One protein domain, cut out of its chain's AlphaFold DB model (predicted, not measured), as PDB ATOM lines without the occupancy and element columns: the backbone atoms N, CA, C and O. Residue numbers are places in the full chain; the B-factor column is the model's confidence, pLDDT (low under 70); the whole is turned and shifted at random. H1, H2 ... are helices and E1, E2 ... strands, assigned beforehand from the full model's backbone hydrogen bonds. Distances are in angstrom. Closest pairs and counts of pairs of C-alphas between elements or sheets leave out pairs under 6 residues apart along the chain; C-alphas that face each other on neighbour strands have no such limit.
ATOM      1  N   GLU A  82     -44.096   3.115  12.895       90.69
ATOM      2  CA  GLU A  82     -44.504   3.699  14.182       90.69
ATOM      3  C   GLU A  82     -46.018   3.958  14.298       90.69
ATOM      4  O   GLU A  82     -46.762   4.069  13.317       90.69
ATOM      5  N   GLY A  83     -46.472   4.095  15.539       93.75
ATOM      6  CA  GLY A  83     -47.856   4.401  15.861       93.75
ATOM      7  C   GLY A  83     -48.284   3.814  17.197       93.75
ATOM      8  O   GLY A  83     -47.503   3.175  17.907       93.75
ATOM      9  N   VAL A  84     -49.554   4.021  17.530       97.94
ATOM     10  CA  VAL A  84     -50.193   3.471  18.729       97.94
ATOM     11  C   VAL A  84     -51.543   2.883  18.337       97.94
ATOM     12  O   VAL A  84     -52.495   3.617  18.060       97.94
ATOM     13  N   TRP A  85     -51.616   1.553  18.323       97.81
ATOM     14  CA  TRP A  85     -52.835   0.786  18.079       97.81
ATOM     15  C   TRP A  85     -53.177   0.054  19.367       97.81
ATOM     16  O   TRP A  85     -52.355  -0.695  19.893       97.81
ATOM     17  N   LEU A  86     -54.349   0.354  19.916       98.50
ATOM     18  CA  LEU A  86     -54.751  -0.106  21.239       98.50
ATOM     19  C   LEU A  86     -56.026  -0.929  21.132       98.50
ATOM     20  O   LEU A  86     -56.991  -0.490  20.500       98.50
ATOM     21  N   SER A  87     -56.051  -2.068  21.816       98.56
ATOM     22  CA  SER A  87     -57.257  -2.871  22.001       98.56
ATOM     23  C   SER A  87     -57.442  -3.288  23.453       98.56
ATOM     24  O   SER A  87     -56.497  -3.260  24.250       98.56
ATOM     25  N   ASP A  88     -58.674  -3.640  23.802       98.50
ATOM     26  CA  ASP A  88     -59.008  -4.244  25.087       98.50
ATOM     27  C   ASP A  88     -58.579  -5.722  25.150       98.50
ATOM     28  O   ASP A  88     -57.914  -6.254  24.260       98.50
ATOM     29  N   GLU A  89     -58.911  -6.403  26.245       98.06
ATOM     30  CA  GLU A  89     -58.555  -7.812  26.440       98.06
ATOM     31  C   GLU A  89     -59.273  -8.773  25.475       98.06
ATOM     32  O   GLU A  89     -58.766  -9.874  25.249       98.06
ATOM     33  N   GLN A  90     -60.398  -8.360  24.876       97.69
ATOM     34  CA  GLN A  90     -61.117  -9.103  23.840       97.69
ATOM     35  C   GLN A  90     -60.541  -8.866  22.435       97.69
ATOM     36  O   GLN A  90     -60.877  -9.602  21.507       97.69
ATOM     37  N   GLY A  91     -59.642  -7.891  22.279       95.88
ATOM     38  CA  GLY A  91     -59.064  -7.511  20.994       95.88
ATOM     39  C   GLY A  91     -59.865  -6.437  20.257       95.88
ATOM     40  O   GLY A  91     -59.532  -6.126  19.114       95.88
ATOM     41  N   GLU A  92     -60.864  -5.826  20.897       97.69
ATOM     42  CA  GLU A  92     -61.651  -4.756  20.291       97.69
ATOM     43  C   GLU A  92     -60.901  -3.413  20.363       97.69
ATOM     44  O   GLU A  92     -60.311  -3.082  21.400       97.69
ATOM     45  N   PRO A  93     -60.888  -2.606  19.283       98.19
ATOM     46  CA  PRO A  93     -60.213  -1.311  19.272       98.19
ATOM     47  C   PRO A  93     -60.737  -0.348  20.348       98.19
ATOM     48  O   PRO A  93     -61.907   0.031  20.340       98.19
ATOM     49  N   VAL A  94     -59.851   0.187  21.195       97.81
ATOM     50  CA  VAL A  94     -60.209   1.238  22.176       97.81
ATOM     51  C   VAL A  94     -60.041   2.642  21.583       97.81
ATOM     52  O   VAL A  94     -59.486   3.560  22.186       97.81
ATOM     53  N   GLY A  95     -60.481   2.813  20.338       97.19
ATOM     54  CA  GLY A  95     -60.327   4.025  19.527       97.19
ATOM     55  C   GLY A  95     -59.416   3.827  18.308       97.19
ATOM     56  O   GLY A  95     -58.878   2.743  18.108       97.19
ATOM     57  N   PRO A  96     -59.226   4.862  17.470       97.62
ATOM     58  CA  PRO A  96     -58.517   4.723  16.198       97.62
ATOM     59  C   PRO A  96     -57.000   4.599  16.359       97.62
ATOM     60  O   PRO A  96     -56.412   5.267  17.208       97.62
ATOM     61  N   GLY A  97     -56.342   3.828  15.497       97.69
ATOM     62  CA  GLY A  97     -54.883   3.760  15.467       97.69
ATOM     63  C   GLY A  97     -54.279   5.145  15.231       97.69
ATOM     64  O   GLY A  97     -54.693   5.848  14.308       97.69
ATOM     65  N   ILE A  98     -53.326   5.549  16.073       98.19
ATOM     66  CA  ILE A  98     -52.548   6.780  15.883       98.19
ATOM     67  C   ILE A  98     -51.389   6.447  14.946       98.19
ATOM     68  O   ILE A  98     -50.653   5.489  15.187       98.19
ATOM     69  N   LEU A  99     -51.247   7.207  13.861       97.38
ATOM     70  CA  LEU A  99     -50.299   6.905  12.791       97.38
ATOM     71  C   LEU A  99     -48.900   7.473  13.059       97.38
ATOM     72  O   LEU A  99     -48.721   8.420  13.823       97.38
ATOM     73  N   TRP A 100     -47.905   6.946  12.344       95.31
ATOM     74  CA  TRP A 100     -46.532   7.463  12.345       95.31
ATOM     75  C   TRP A 100     -46.415   8.914  11.842       95.31
ATOM     76  O   TRP A 100     -45.444   9.596  12.146       95.31
ATOM     77  N   SER A 101     -47.369   9.391  11.040       95.88
ATOM     78  CA  SER A 101     -47.386  10.766  10.528       95.88
ATOM     79  C   SER A 101     -48.054  11.753  11.489       95.88
ATOM     80  O   SER A 101     -48.190  12.929  11.161       95.88
ATOM     81  N   ASP A 102     -48.533  11.273  12.638       97.88
ATOM     82  CA  ASP A 102     -49.207  12.085  13.640       97.88
ATOM     83  C   ASP A 102     -48.207  12.933  14.437       97.88
ATOM     84  O   ASP A 102     -47.190  12.431  14.929       97.88
ATOM     85  N   THR A 103     -48.511  14.222  14.587       97.44
ATOM     86  CA  THR A 103     -47.652  15.188  15.281       97.44
ATOM     87  C   THR A 103     -48.263  15.742  16.568       97.44
ATOM     88  O   THR A 103     -47.719  16.692  17.133       97.44
ATOM     89  N   ARG A 104     -49.334  15.135  17.106       97.31
ATOM     90  CA  ARG A 104     -50.053  15.640  18.297       97.31
ATOM     91  C   ARG A 104     -49.169  15.818  19.529       97.31
ATOM     92  O   ARG A 104     -49.464  16.635  20.398       97.31
ATOM     93  N   SER A 105     -48.077  15.061  19.602       97.19
ATOM     94  CA  SER A 105     -47.135  15.088  20.720       97.19
ATOM     95  C   SER A 105     -46.025  16.134  20.575       97.19
ATOM     96  O   SER A 105     -45.089  16.126  21.372       97.19
ATOM     97  N   HIS A 106     -46.093  17.023  19.578       97.12
ATOM     98  CA  HIS A 106     -45.038  18.001  19.297       97.12
ATOM     99  C   HIS A 106     -44.719  18.914  20.492       97.12
ATOM    100  O   HIS A 106     -43.551  19.100  20.817       97.12
ATOM    101  N   GLU A 107     -45.728  19.420  21.202       96.75
ATOM    102  CA  GLU A 107     -45.504  20.266  22.388       96.75
ATOM    103  C   GLU A 107     -44.786  19.499  23.512       96.75
ATOM    104  O   GLU A 107     -43.803  19.975  24.078       96.75
ATOM    105  N   LEU A 108     -45.194  18.249  23.772       97.19
ATOM    106  CA  LEU A 108     -44.524  17.389  24.757       97.19
ATOM    107  C   LEU A 108     -43.081  17.071  24.348       97.19
ATOM    108  O   LEU A 108     -42.199  17.009  25.206       97.19
ATOM    109  N   MET A 109     -42.829  16.878  23.050       97.56
ATOM    110  CA  MET A 109     -41.480  16.710  22.514       97.56
ATOM    111  C   MET A 109     -40.625  17.942  22.824       97.56
ATOM    112  O   MET A 109     -39.549  17.806  23.405       97.56
ATOM    113  N   SER A 110     -41.117  19.136  22.489       97.62
ATOM    114  CA  SER A 110     -40.425  20.407  22.729       97.62
ATOM    115  C   SER A 110     -40.097  20.613  24.212       97.62
ATOM    116  O   SER A 110     -38.989  21.025  24.556       97.62
ATOM    117  N   ASP A 111     -41.009  20.254  25.115       97.38
ATOM    118  CA  ASP A 111     -40.784  20.307  26.564       97.38
ATOM    119  C   ASP A 111     -39.688  19.353  27.045       97.38
ATOM    120  O   ASP A 111     -38.875  19.707  27.906       97.38
ATOM    121  N   LEU A 112     -39.655  18.134  26.505       97.06
ATOM    122  CA  LEU A 112     -38.647  17.133  26.854       97.06
ATOM    123  C   LEU A 112     -37.268  17.518  26.319       97.06
ATOM    124  O   LEU A 112     -36.286  17.428  27.055       97.06
ATOM    125  N   LEU A 113     -37.196  18.008  25.081       97.31
ATOM    126  CA  LEU A 113     -35.946  18.410  24.433       97.31
ATOM    127  C   LEU A 113     -35.291  19.633  25.093       97.31
ATOM    128  O   LEU A 113     -34.072  19.776  25.035       97.31
ATOM    129  N   ARG A 114     -36.062  20.482  25.788       97.81
ATOM    130  CA  ARG A 114     -35.513  21.580  26.605       97.81
ATOM    131  C   ARG A 114     -34.732  21.103  27.832       97.81
ATOM    132  O   ARG A 114     -33.991  21.888  28.424       97.81
ATOM    133  N   ARG A 115     -34.881  19.840  28.244       97.62
ATOM    134  CA  ARG A 115     -34.171  19.294  29.406       97.62
ATOM    135  C   ARG A 115     -32.713  18.995  29.028       97.62
ATOM    136  O   ARG A 115     -32.480  18.233  28.086       97.62
ATOM    137  N   PRO A 116     -31.720  19.536  29.760       98.12
ATOM    138  CA  PRO A 116     -30.312  19.335  29.434       98.12
ATOM    139  C   PRO A 116     -29.938  17.854  29.290       98.12
ATOM    140  O   PRO A 116     -30.189  17.047  30.182       98.12
ATOM    141  N   GLY A 117     -29.336  17.503  28.151       97.44
ATOM    142  CA  GLY A 117     -28.848  16.151  27.867       97.44
ATOM    143  C   GLY A 117     -29.921  15.106  27.541       97.44
ATOM    144  O   GLY A 117     -29.555  13.955  27.303       97.44
ATOM    145  N   PHE A 118     -31.210  15.473  27.496       97.38
ATOM    146  CA  PHE A 118     -32.297  14.517  27.268       97.38
ATOM    147  C   PHE A 118     -32.160  13.785  25.932       97.38
ATOM    148  O   PHE A 118     -32.107  12.560  25.925       97.38
ATOM    149  N   ASP A 119     -32.043  14.515  24.820       96.31
ATOM    150  CA  ASP A 119     -32.018  13.909  23.481       96.31
ATOM    151  C   ASP A 119     -30.798  13.001  23.273       96.31
ATOM    152  O   ASP A 119     -30.916  11.889  22.771       96.31
ATOM    153  N   ARG A 120     -29.627  13.415  23.780       97.75
ATOM    154  CA  ARG A 120     -28.413  12.584  23.760       97.75
ATOM    155  C   ARG A 120     -28.621  11.268  24.507       97.75
ATOM    156  O   ARG A 120     -28.174  10.227  24.032       97.75
ATOM    157  N   ARG A 121     -29.254  11.316  25.682       97.50
ATOM    158  CA  ARG A 121     -29.558  10.111  26.459       97.50
ATOM    159  C   ARG A 121     -30.594   9.245  25.743       97.50
ATOM    160  O   ARG A 121     -30.385   8.048  25.626       97.50
ATOM    161  N   TYR A 122     -31.657   9.851  25.222       96.62
ATOM    162  CA  TYR A 122     -32.697   9.146  24.476       96.62
ATOM    163  C   TYR A 122     -32.130   8.422  23.245       96.62
ATOM    164  O   TYR A 122     -32.435   7.252  23.020       96.62
ATOM    165  N   PHE A 123     -31.244   9.075  22.490       97.50
ATOM    166  CA  PHE A 123     -30.548   8.453  21.367       97.50
ATOM    167  C   PHE A 123     -29.633   7.311  21.816       97.50
ATOM    168  O   PHE A 123     -29.617   6.260  21.183       97.50
ATOM    169  N   ALA A 124     -28.892   7.482  22.916       98.19
ATOM    170  CA  ALA A 124     -28.041   6.421  23.450       98.19
ATOM    171  C   ALA A 124     -28.845   5.177  23.874       98.19
ATOM    172  O   ALA A 124     -28.365   4.061  23.696       98.19
ATOM    173  N   ASP A 125     -30.062   5.376  24.390       96.56
ATOM    174  CA  ASP A 125     -30.932   4.295  24.858       96.56
ATOM    175  C   ASP A 125     -31.715   3.624  23.709       96.56
ATOM    176  O   ASP A 125     -31.963   2.420  23.759       96.56
ATOM    177  N   THR A 126     -32.121   4.377  22.677       95.50
ATOM    178  CA  THR A 126     -33.065   3.893  21.644       95.50
ATOM    179  C   THR A 126     -32.485   3.783  20.232       95.50
ATOM    180  O   THR A 126     -33.101   3.169  19.365       95.50
ATOM    181  N   GLY A 127     -31.330   4.395  19.965       96.50
ATOM    182  CA  GLY A 127     -30.750   4.506  18.621       96.50
ATOM    183  C   GLY A 127     -31.464   5.503  17.698       96.50
ATOM    184  O   GLY A 127     -31.137   5.578  16.514       96.50
ATOM    185  N   THR A 128     -32.431   6.270  18.213       94.38
ATOM    186  CA  THR A 128     -33.196   7.275  17.457       94.38
ATOM    187  C   THR A 128     -33.330   8.572  18.249       94.38
ATOM    188  O   THR A 128     -33.295   8.559  19.475       94.38
ATOM    189  N   HIS A 129     -33.470   9.704  17.562       95.50
ATOM    190  CA  HIS A 129     -33.824  10.972  18.209       95.50
ATOM    191  C   HIS A 129     -35.310  10.995  18.552       95.50
ATOM    192  O   HIS A 129     -36.106  10.340  17.877       95.50
ATOM    193  N   LEU A 130     -35.692  11.785  19.557       96.19
ATOM    194  CA  LEU A 130     -37.103  11.923  19.905       96.19
ATOM    195  C   LEU A 130     -37.869  12.590  18.751       96.19
ATOM    196  O   LEU A 130     -37.482  13.649  18.260       96.19
ATOM    197  N   GLN A 131     -38.969  11.971  18.339       95.75
ATOM    198  CA  GLN A 131     -39.890  12.440  17.310       95.75
ATOM    199  C   GLN A 131     -41.326  12.422  17.850       95.75
ATOM    200  O   GLN A 131     -41.648  11.581  18.696       95.75
ATOM    201  N   PRO A 132     -42.237  13.280  17.342       95.81
ATOM    202  CA  PRO A 132     -43.633  13.319  17.794       95.81
ATOM    203  C   PRO A 132     -44.365  11.976  17.655       95.81
ATOM    204  O   PRO A 132     -45.293  11.692  18.415       95.81
ATOM    205  N   CYS A 133     -43.932  11.171  16.685       95.25
ATOM    206  CA  CYS A 133     -44.540   9.906  16.313       95.25
ATOM    207  C   CYS A 133     -44.000   8.683  17.049       95.25
ATOM    208  O   CYS A 133     -44.593   7.618  16.902       95.25
ATOM    209  N   ASN A 134     -42.921   8.808  17.833       95.62
ATOM    210  CA  ASN A 134     -42.439   7.671  18.612       95.62
ATOM    211  C   ASN A 134     -43.568   7.154  19.510       95.62
ATOM    212  O   ASN A 134     -44.167   7.931  20.264       95.62
ATOM    213  N   THR A 135     -43.812   5.842  19.486       95.88
ATOM    214  CA  THR A 135     -44.857   5.191  20.291       95.88
ATOM    215  C   THR A 135     -44.808   5.607  21.763       95.88
ATOM    216  O   THR A 135     -45.838   5.915  22.359       95.88
ATOM    217  N   SER A 136     -43.611   5.689  22.356       94.69
ATOM    218  CA  SER A 136     -43.420   6.100  23.756       94.69
ATOM    219  C   SER A 136     -43.969   7.501  24.046       94.69
ATOM    220  O   SER A 136     -44.596   7.729  25.086       94.69
ATOM    221  N   LEU A 137     -43.785   8.434  23.114       97.00
ATOM    222  CA  LEU A 137     -44.234   9.809  23.253       97.00
ATOM    223  C   LEU A 137     -45.738   9.942  22.980       97.00
ATOM    224  O   LEU A 137     -46.421  10.662  23.708       97.00
ATOM    225  N   GLN A 138     -46.278   9.204  22.008       97.62
ATOM    226  CA  GLN A 138     -47.725   9.132  21.770       97.62
ATOM    227  C   GLN A 138     -48.475   8.505  22.962       97.62
ATOM    228  O   GLN A 138     -49.534   8.997  23.353       97.62
ATOM    229  N   LEU A 139     -47.913   7.480  23.611       97.94
ATOM    230  CA  LEU A 139     -48.453   6.929  24.862       97.94
ATOM    231  C   LEU A 139     -48.382   7.938  26.011       97.94
ATOM    232  O   LEU A 139     -49.326   8.045  26.794       97.94
ATOM    233  N   TYR A 140     -47.286   8.698  26.114       97.69
ATOM    234  CA  TYR A 140     -47.185   9.777  27.096       97.69
ATOM    235  C   TYR A 140     -48.250  10.851  26.850       97.69
ATOM    236  O   TYR A 140     -48.901  11.286  27.798       97.69
ATOM    237  N   TRP A 141     -48.506  11.204  25.590       98.06
ATOM    238  CA  TRP A 141     -49.600  12.097  25.219       98.06
ATOM    239  C   TRP A 141     -50.963  11.534  25.635       98.06
ATOM    240  O   TRP A 141     -51.726  12.218  26.315       98.06
ATOM    241  N   LEU A 142     -51.255  10.266  25.324       98.19
ATOM    242  CA  LEU A 142     -52.503   9.615  25.743       98.19
ATOM    243  C   LEU A 142     -52.659   9.616  27.264       98.19
ATOM    244  O   LEU A 142     -53.740   9.905  27.763       98.19
ATOM    245  N   LYS A 143     -51.583   9.373  28.014       98.25
ATOM    246  CA  LYS A 143     -51.607   9.433  29.479       98.25
ATOM    247  C   LYS A 143     -52.014  10.815  30.007       98.25
ATOM    248  O   LYS A 143     -52.693  10.879  31.026       98.25
ATOM    249  N   GLN A 144     -51.601  11.897  29.345       98.00
ATOM    250  CA  GLN A 144     -51.914  13.268  29.766       98.00
ATOM    251  C   GLN A 144     -53.312  13.715  29.321       98.00
ATOM    252  O   GLN A 144     -54.042  14.321  30.100       98.00
ATOM    253  N   TYR A 145     -53.687  13.415  28.075       97.62
ATOM    254  CA  TYR A 145     -54.853  14.028  27.428       97.62
ATOM    255  C   TYR A 145     -56.027  13.069  27.204       97.62
ATOM    256  O   TYR A 145     -57.158  13.518  27.036       97.62
ATOM    257  N   GLN A 146     -55.791  11.755  27.204       97.75
ATOM    258  CA  GLN A 146     -56.825  10.722  27.056       97.75
ATOM    259  C   GLN A 146     -56.587   9.530  28.010       97.75
ATOM    260  O   GLN A 146     -56.546   8.378  27.565       97.75
ATOM    261  N   PRO A 147     -56.437   9.758  29.331       98.31
ATOM    262  CA  PRO A 147     -56.037   8.708  30.268       98.31
ATOM    263  C   PRO A 147     -57.028   7.541  30.323       98.31
ATOM    264  O   PRO A 147     -56.606   6.397  30.442       98.31
ATOM    265  N   ALA A 148     -58.331   7.804  30.175       98.38
ATOM    266  CA  ALA A 148     -59.356   6.760  30.140       98.38
ATOM    267  C   ALA A 148     -59.173   5.807  28.948       98.38
ATOM    268  O   ALA A 148     -59.335   4.599  29.092       98.38
ATOM    269  N   ARG A 149     -58.775   6.342  27.787       97.81
ATOM    270  CA  ARG A 149     -58.501   5.549  26.587       97.81
ATOM    271  C   ARG A 149     -57.306   4.626  26.796       97.81
ATOM    272  O   ARG A 149     -57.373   3.449  26.469       97.81
ATOM    273  N   LEU A 150     -56.227   5.165  27.361       98.31
ATOM    274  CA  LEU A 150     -55.040   4.374  27.673       98.31
ATOM    275  C   LEU A 150     -55.332   3.315  28.746       98.31
ATOM    276  O   LEU A 150     -54.835   2.203  28.645       98.31
ATOM    277  N   ALA A 151     -56.150   3.643  29.749       98.12
ATOM    278  CA  ALA A 151     -56.529   2.719  30.816       98.12
ATOM    279  C   ALA A 151     -57.440   1.574  30.341       98.12
ATOM    280  O   ALA A 151     -57.399   0.496  30.926       98.12
ATOM    281  N   ALA A 152     -58.246   1.796  29.300       98.38
ATOM    282  CA  ALA A 152     -59.074   0.757  28.689       98.38
ATOM    283  C   ALA A 152     -58.260  -0.243  27.845       98.38
ATOM    284  O   ALA A 152     -58.749  -1.329  27.542       98.38
ATOM    285  N   ALA A 153     -57.031   0.109  27.453       98.50
ATOM    286  CA  ALA A 153     -56.197  -0.743  26.622       98.50
ATOM    287  C   ALA A 153     -55.563  -1.885  27.428       98.50
ATOM    288  O   ALA A 153     -54.936  -1.667  28.468       98.50
ATOM    289  N   ARG A 154     -55.647  -3.101  26.890       98.38
ATOM    290  CA  ARG A 154     -54.869  -4.260  27.336       98.38
ATOM    291  C   ARG A 154     -53.629  -4.467  26.477       98.38
ATOM    292  O   ARG A 154     -52.577  -4.813  27.017       98.38
ATOM    293  N   TYR A 155     -53.760  -4.271  25.168       98.31
ATOM    294  CA  TYR A 155     -52.694  -4.507  24.204       98.31
ATOM    295  C   TYR A 155     -52.298  -3.219  23.489       98.31
ATOM    296  O   TYR A 155     -53.128  -2.356  23.207       98.31
ATOM    297  N   LEU A 156     -51.006  -3.131  23.188       97.94
ATOM    298  CA  LEU A 156     -50.405  -2.155  22.295       97.94
ATOM    299  C   LEU A 156     -49.691  -2.926  21.193       97.94
ATOM    300  O   LEU A 156     -48.914  -3.834  21.489       97.94
ATOM    301  N   PHE A 157     -49.934  -2.532  19.954       96.25
ATOM    302  CA  PHE A 157     -49.351  -3.163  18.780       96.25
ATOM    303  C   PHE A 157     -49.252  -2.167  17.618       96.25
ATOM    304  O   PHE A 157     -49.611  -0.989  17.749       96.25
ATOM    305  N   PHE A 158     -48.726  -2.631  16.486       95.62
ATOM    306  CA  PHE A 158     -48.646  -1.879  15.238       95.62
ATOM    307  C   PHE A 158     -49.632  -2.417  14.203       95.62
ATOM    308  O   PHE A 158     -50.117  -3.534  14.306       95.62
ATOM    309  N   ALA A 159     -49.883  -1.650  13.142       94.06
ATOM    310  CA  ALA A 159     -50.871  -2.002  12.116       94.06
ATOM    311  C   ALA A 159     -50.667  -3.383  11.452       94.06
ATOM    312  O   ALA A 159     -51.596  -3.898  10.836       94.06
ATOM    313  N   LYS A 160     -49.448  -3.933  11.516       93.44
ATOM    314  CA  LYS A 160     -49.039  -5.209  10.907       93.44
ATOM    315  C   LYS A 160     -48.875  -6.364  11.900       93.44
ATOM    316  O   LYS A 160     -48.431  -7.426  11.476       93.44
ATOM    317  N   ASP A 161     -49.094  -6.133  13.187       92.69
ATOM    318  CA  ASP A 161     -49.034  -7.188  14.204       92.69
ATOM    319  C   ASP A 161     -50.417  -7.833  14.357       92.69
ATOM    320  O   ASP A 161     -50.458  -9.072  14.529       92.69
TER     321      ASP A 161
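This is residues 82 to 161 of the 161 residues of the protein "D-3-phosphoglycerate dehydrogenase" of Klebsiella pneumoniae (UniProt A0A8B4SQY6). A small sheet of three short strands at one end of the domain has H3 slantwise over one face, and H1 and H2 reach away from it past H3, meeting near their ends in a corner, with H2 at the far end. H4, a short helix just after H3, turns the backbone back toward the sheet, where E3 adds the last strand beside E1. The printed part has 80 residues with four named helices and three named strands, in the order E1, E2, H1, H2, H3, H4, E3, and its class is mixed, helices and strands. The sheet runs E2, E1, E3 and is antiparallel throughout. The whole is compact, with a radius of gyration of the C-alphas of 13.4 A, yet elongated in outline, spanning 42 by 25 by 19 A.

In the sheet, E1, residues 83 to 87, is the inner strand, and E2, residues 97 to 99, and E3, residues 155 to 157, are the edge strands. E1 and E2 form a hairpin and are antiparallel at 177 degrees, with N 84 and O 98 3.0 A apart and N 98 and O 84 2.9 A apart, both within hydrogen-bond range. E1 and E3 are antiparallel at 148 degrees, and N 157 and O 85, 3.0 A apart, are within hydrogen-bond range. The pairing is staggered: E1 pairs with E2 over residues 83 to 84 and with E3 over residues 85 to 87. H3, residues 135 to 145, is on the sheet at a height of 10.2 A over it, forming two layers, a helix on one face of a sheet. It lies over E1 and runs slantwise to the strands, at 53 degrees to E1 on the local plane; the closest C-alphas of H3 and E1 are those of Thr 135 and Gly 83, 5.4 A apart. H4, residues 147 to 152, touches H3 at a steep tilt of 66 degrees, opposite ways, with the C-alphas of Leu 142 and Leu 150 closest at 6.1 A. H4 only grazes the sheet, with its residues 149 to 152. H1, residues 106 to 113, is not on the sheet and only just touches H3, with 3 pairs of C-alphas within 8 A; the closest are those of Leu 108 and Trp 141, 7.3 A apart. Their tilt of 69 degrees is steep, only just short of about perpendicular, and they run opposite ways. H2, residues 118 to 126, is close to H1 but not clearly touching it, about perpendicular at 84 degrees, with the C-alphas of Leu 113 and Asp 119 closest at 6.0 A. H2 is apart from H3 and from H4. In H1, H2, H3 and H4 every O i to N i+4 pair is within hydrogen-bond range.

E1 begins at C-alpha 83, (-47.856, 4.401, 15.861), and is 13.4 A from first to last C-alpha. E2, 97 to 99, and E3, 155 to 157, have three residues each. H1, 106 to 113, measures 10.5 A, and H2, 118 to 126, measures 12.0 A. H3 is the longest helix, 15.1 A from C-alpha 135 at (-44.857, 5.191, 20.291) to C-alpha 145. H4, 147 to 152, follows after one residue, and E3 ends at C-alpha 157, (-49.351, -3.163, 18.780).

The two C-alphas farthest apart are those of Gln 90 and Pro 116, at 42.3 A. The printed part runs from 82 to 161, the chain's last residue, and has no cut. No link is long; those from H1 to H2, H3 to H4 and H4 to E3 are tight. The mean pLDDT of the printed part is 97.0, and no printed residue is under 70.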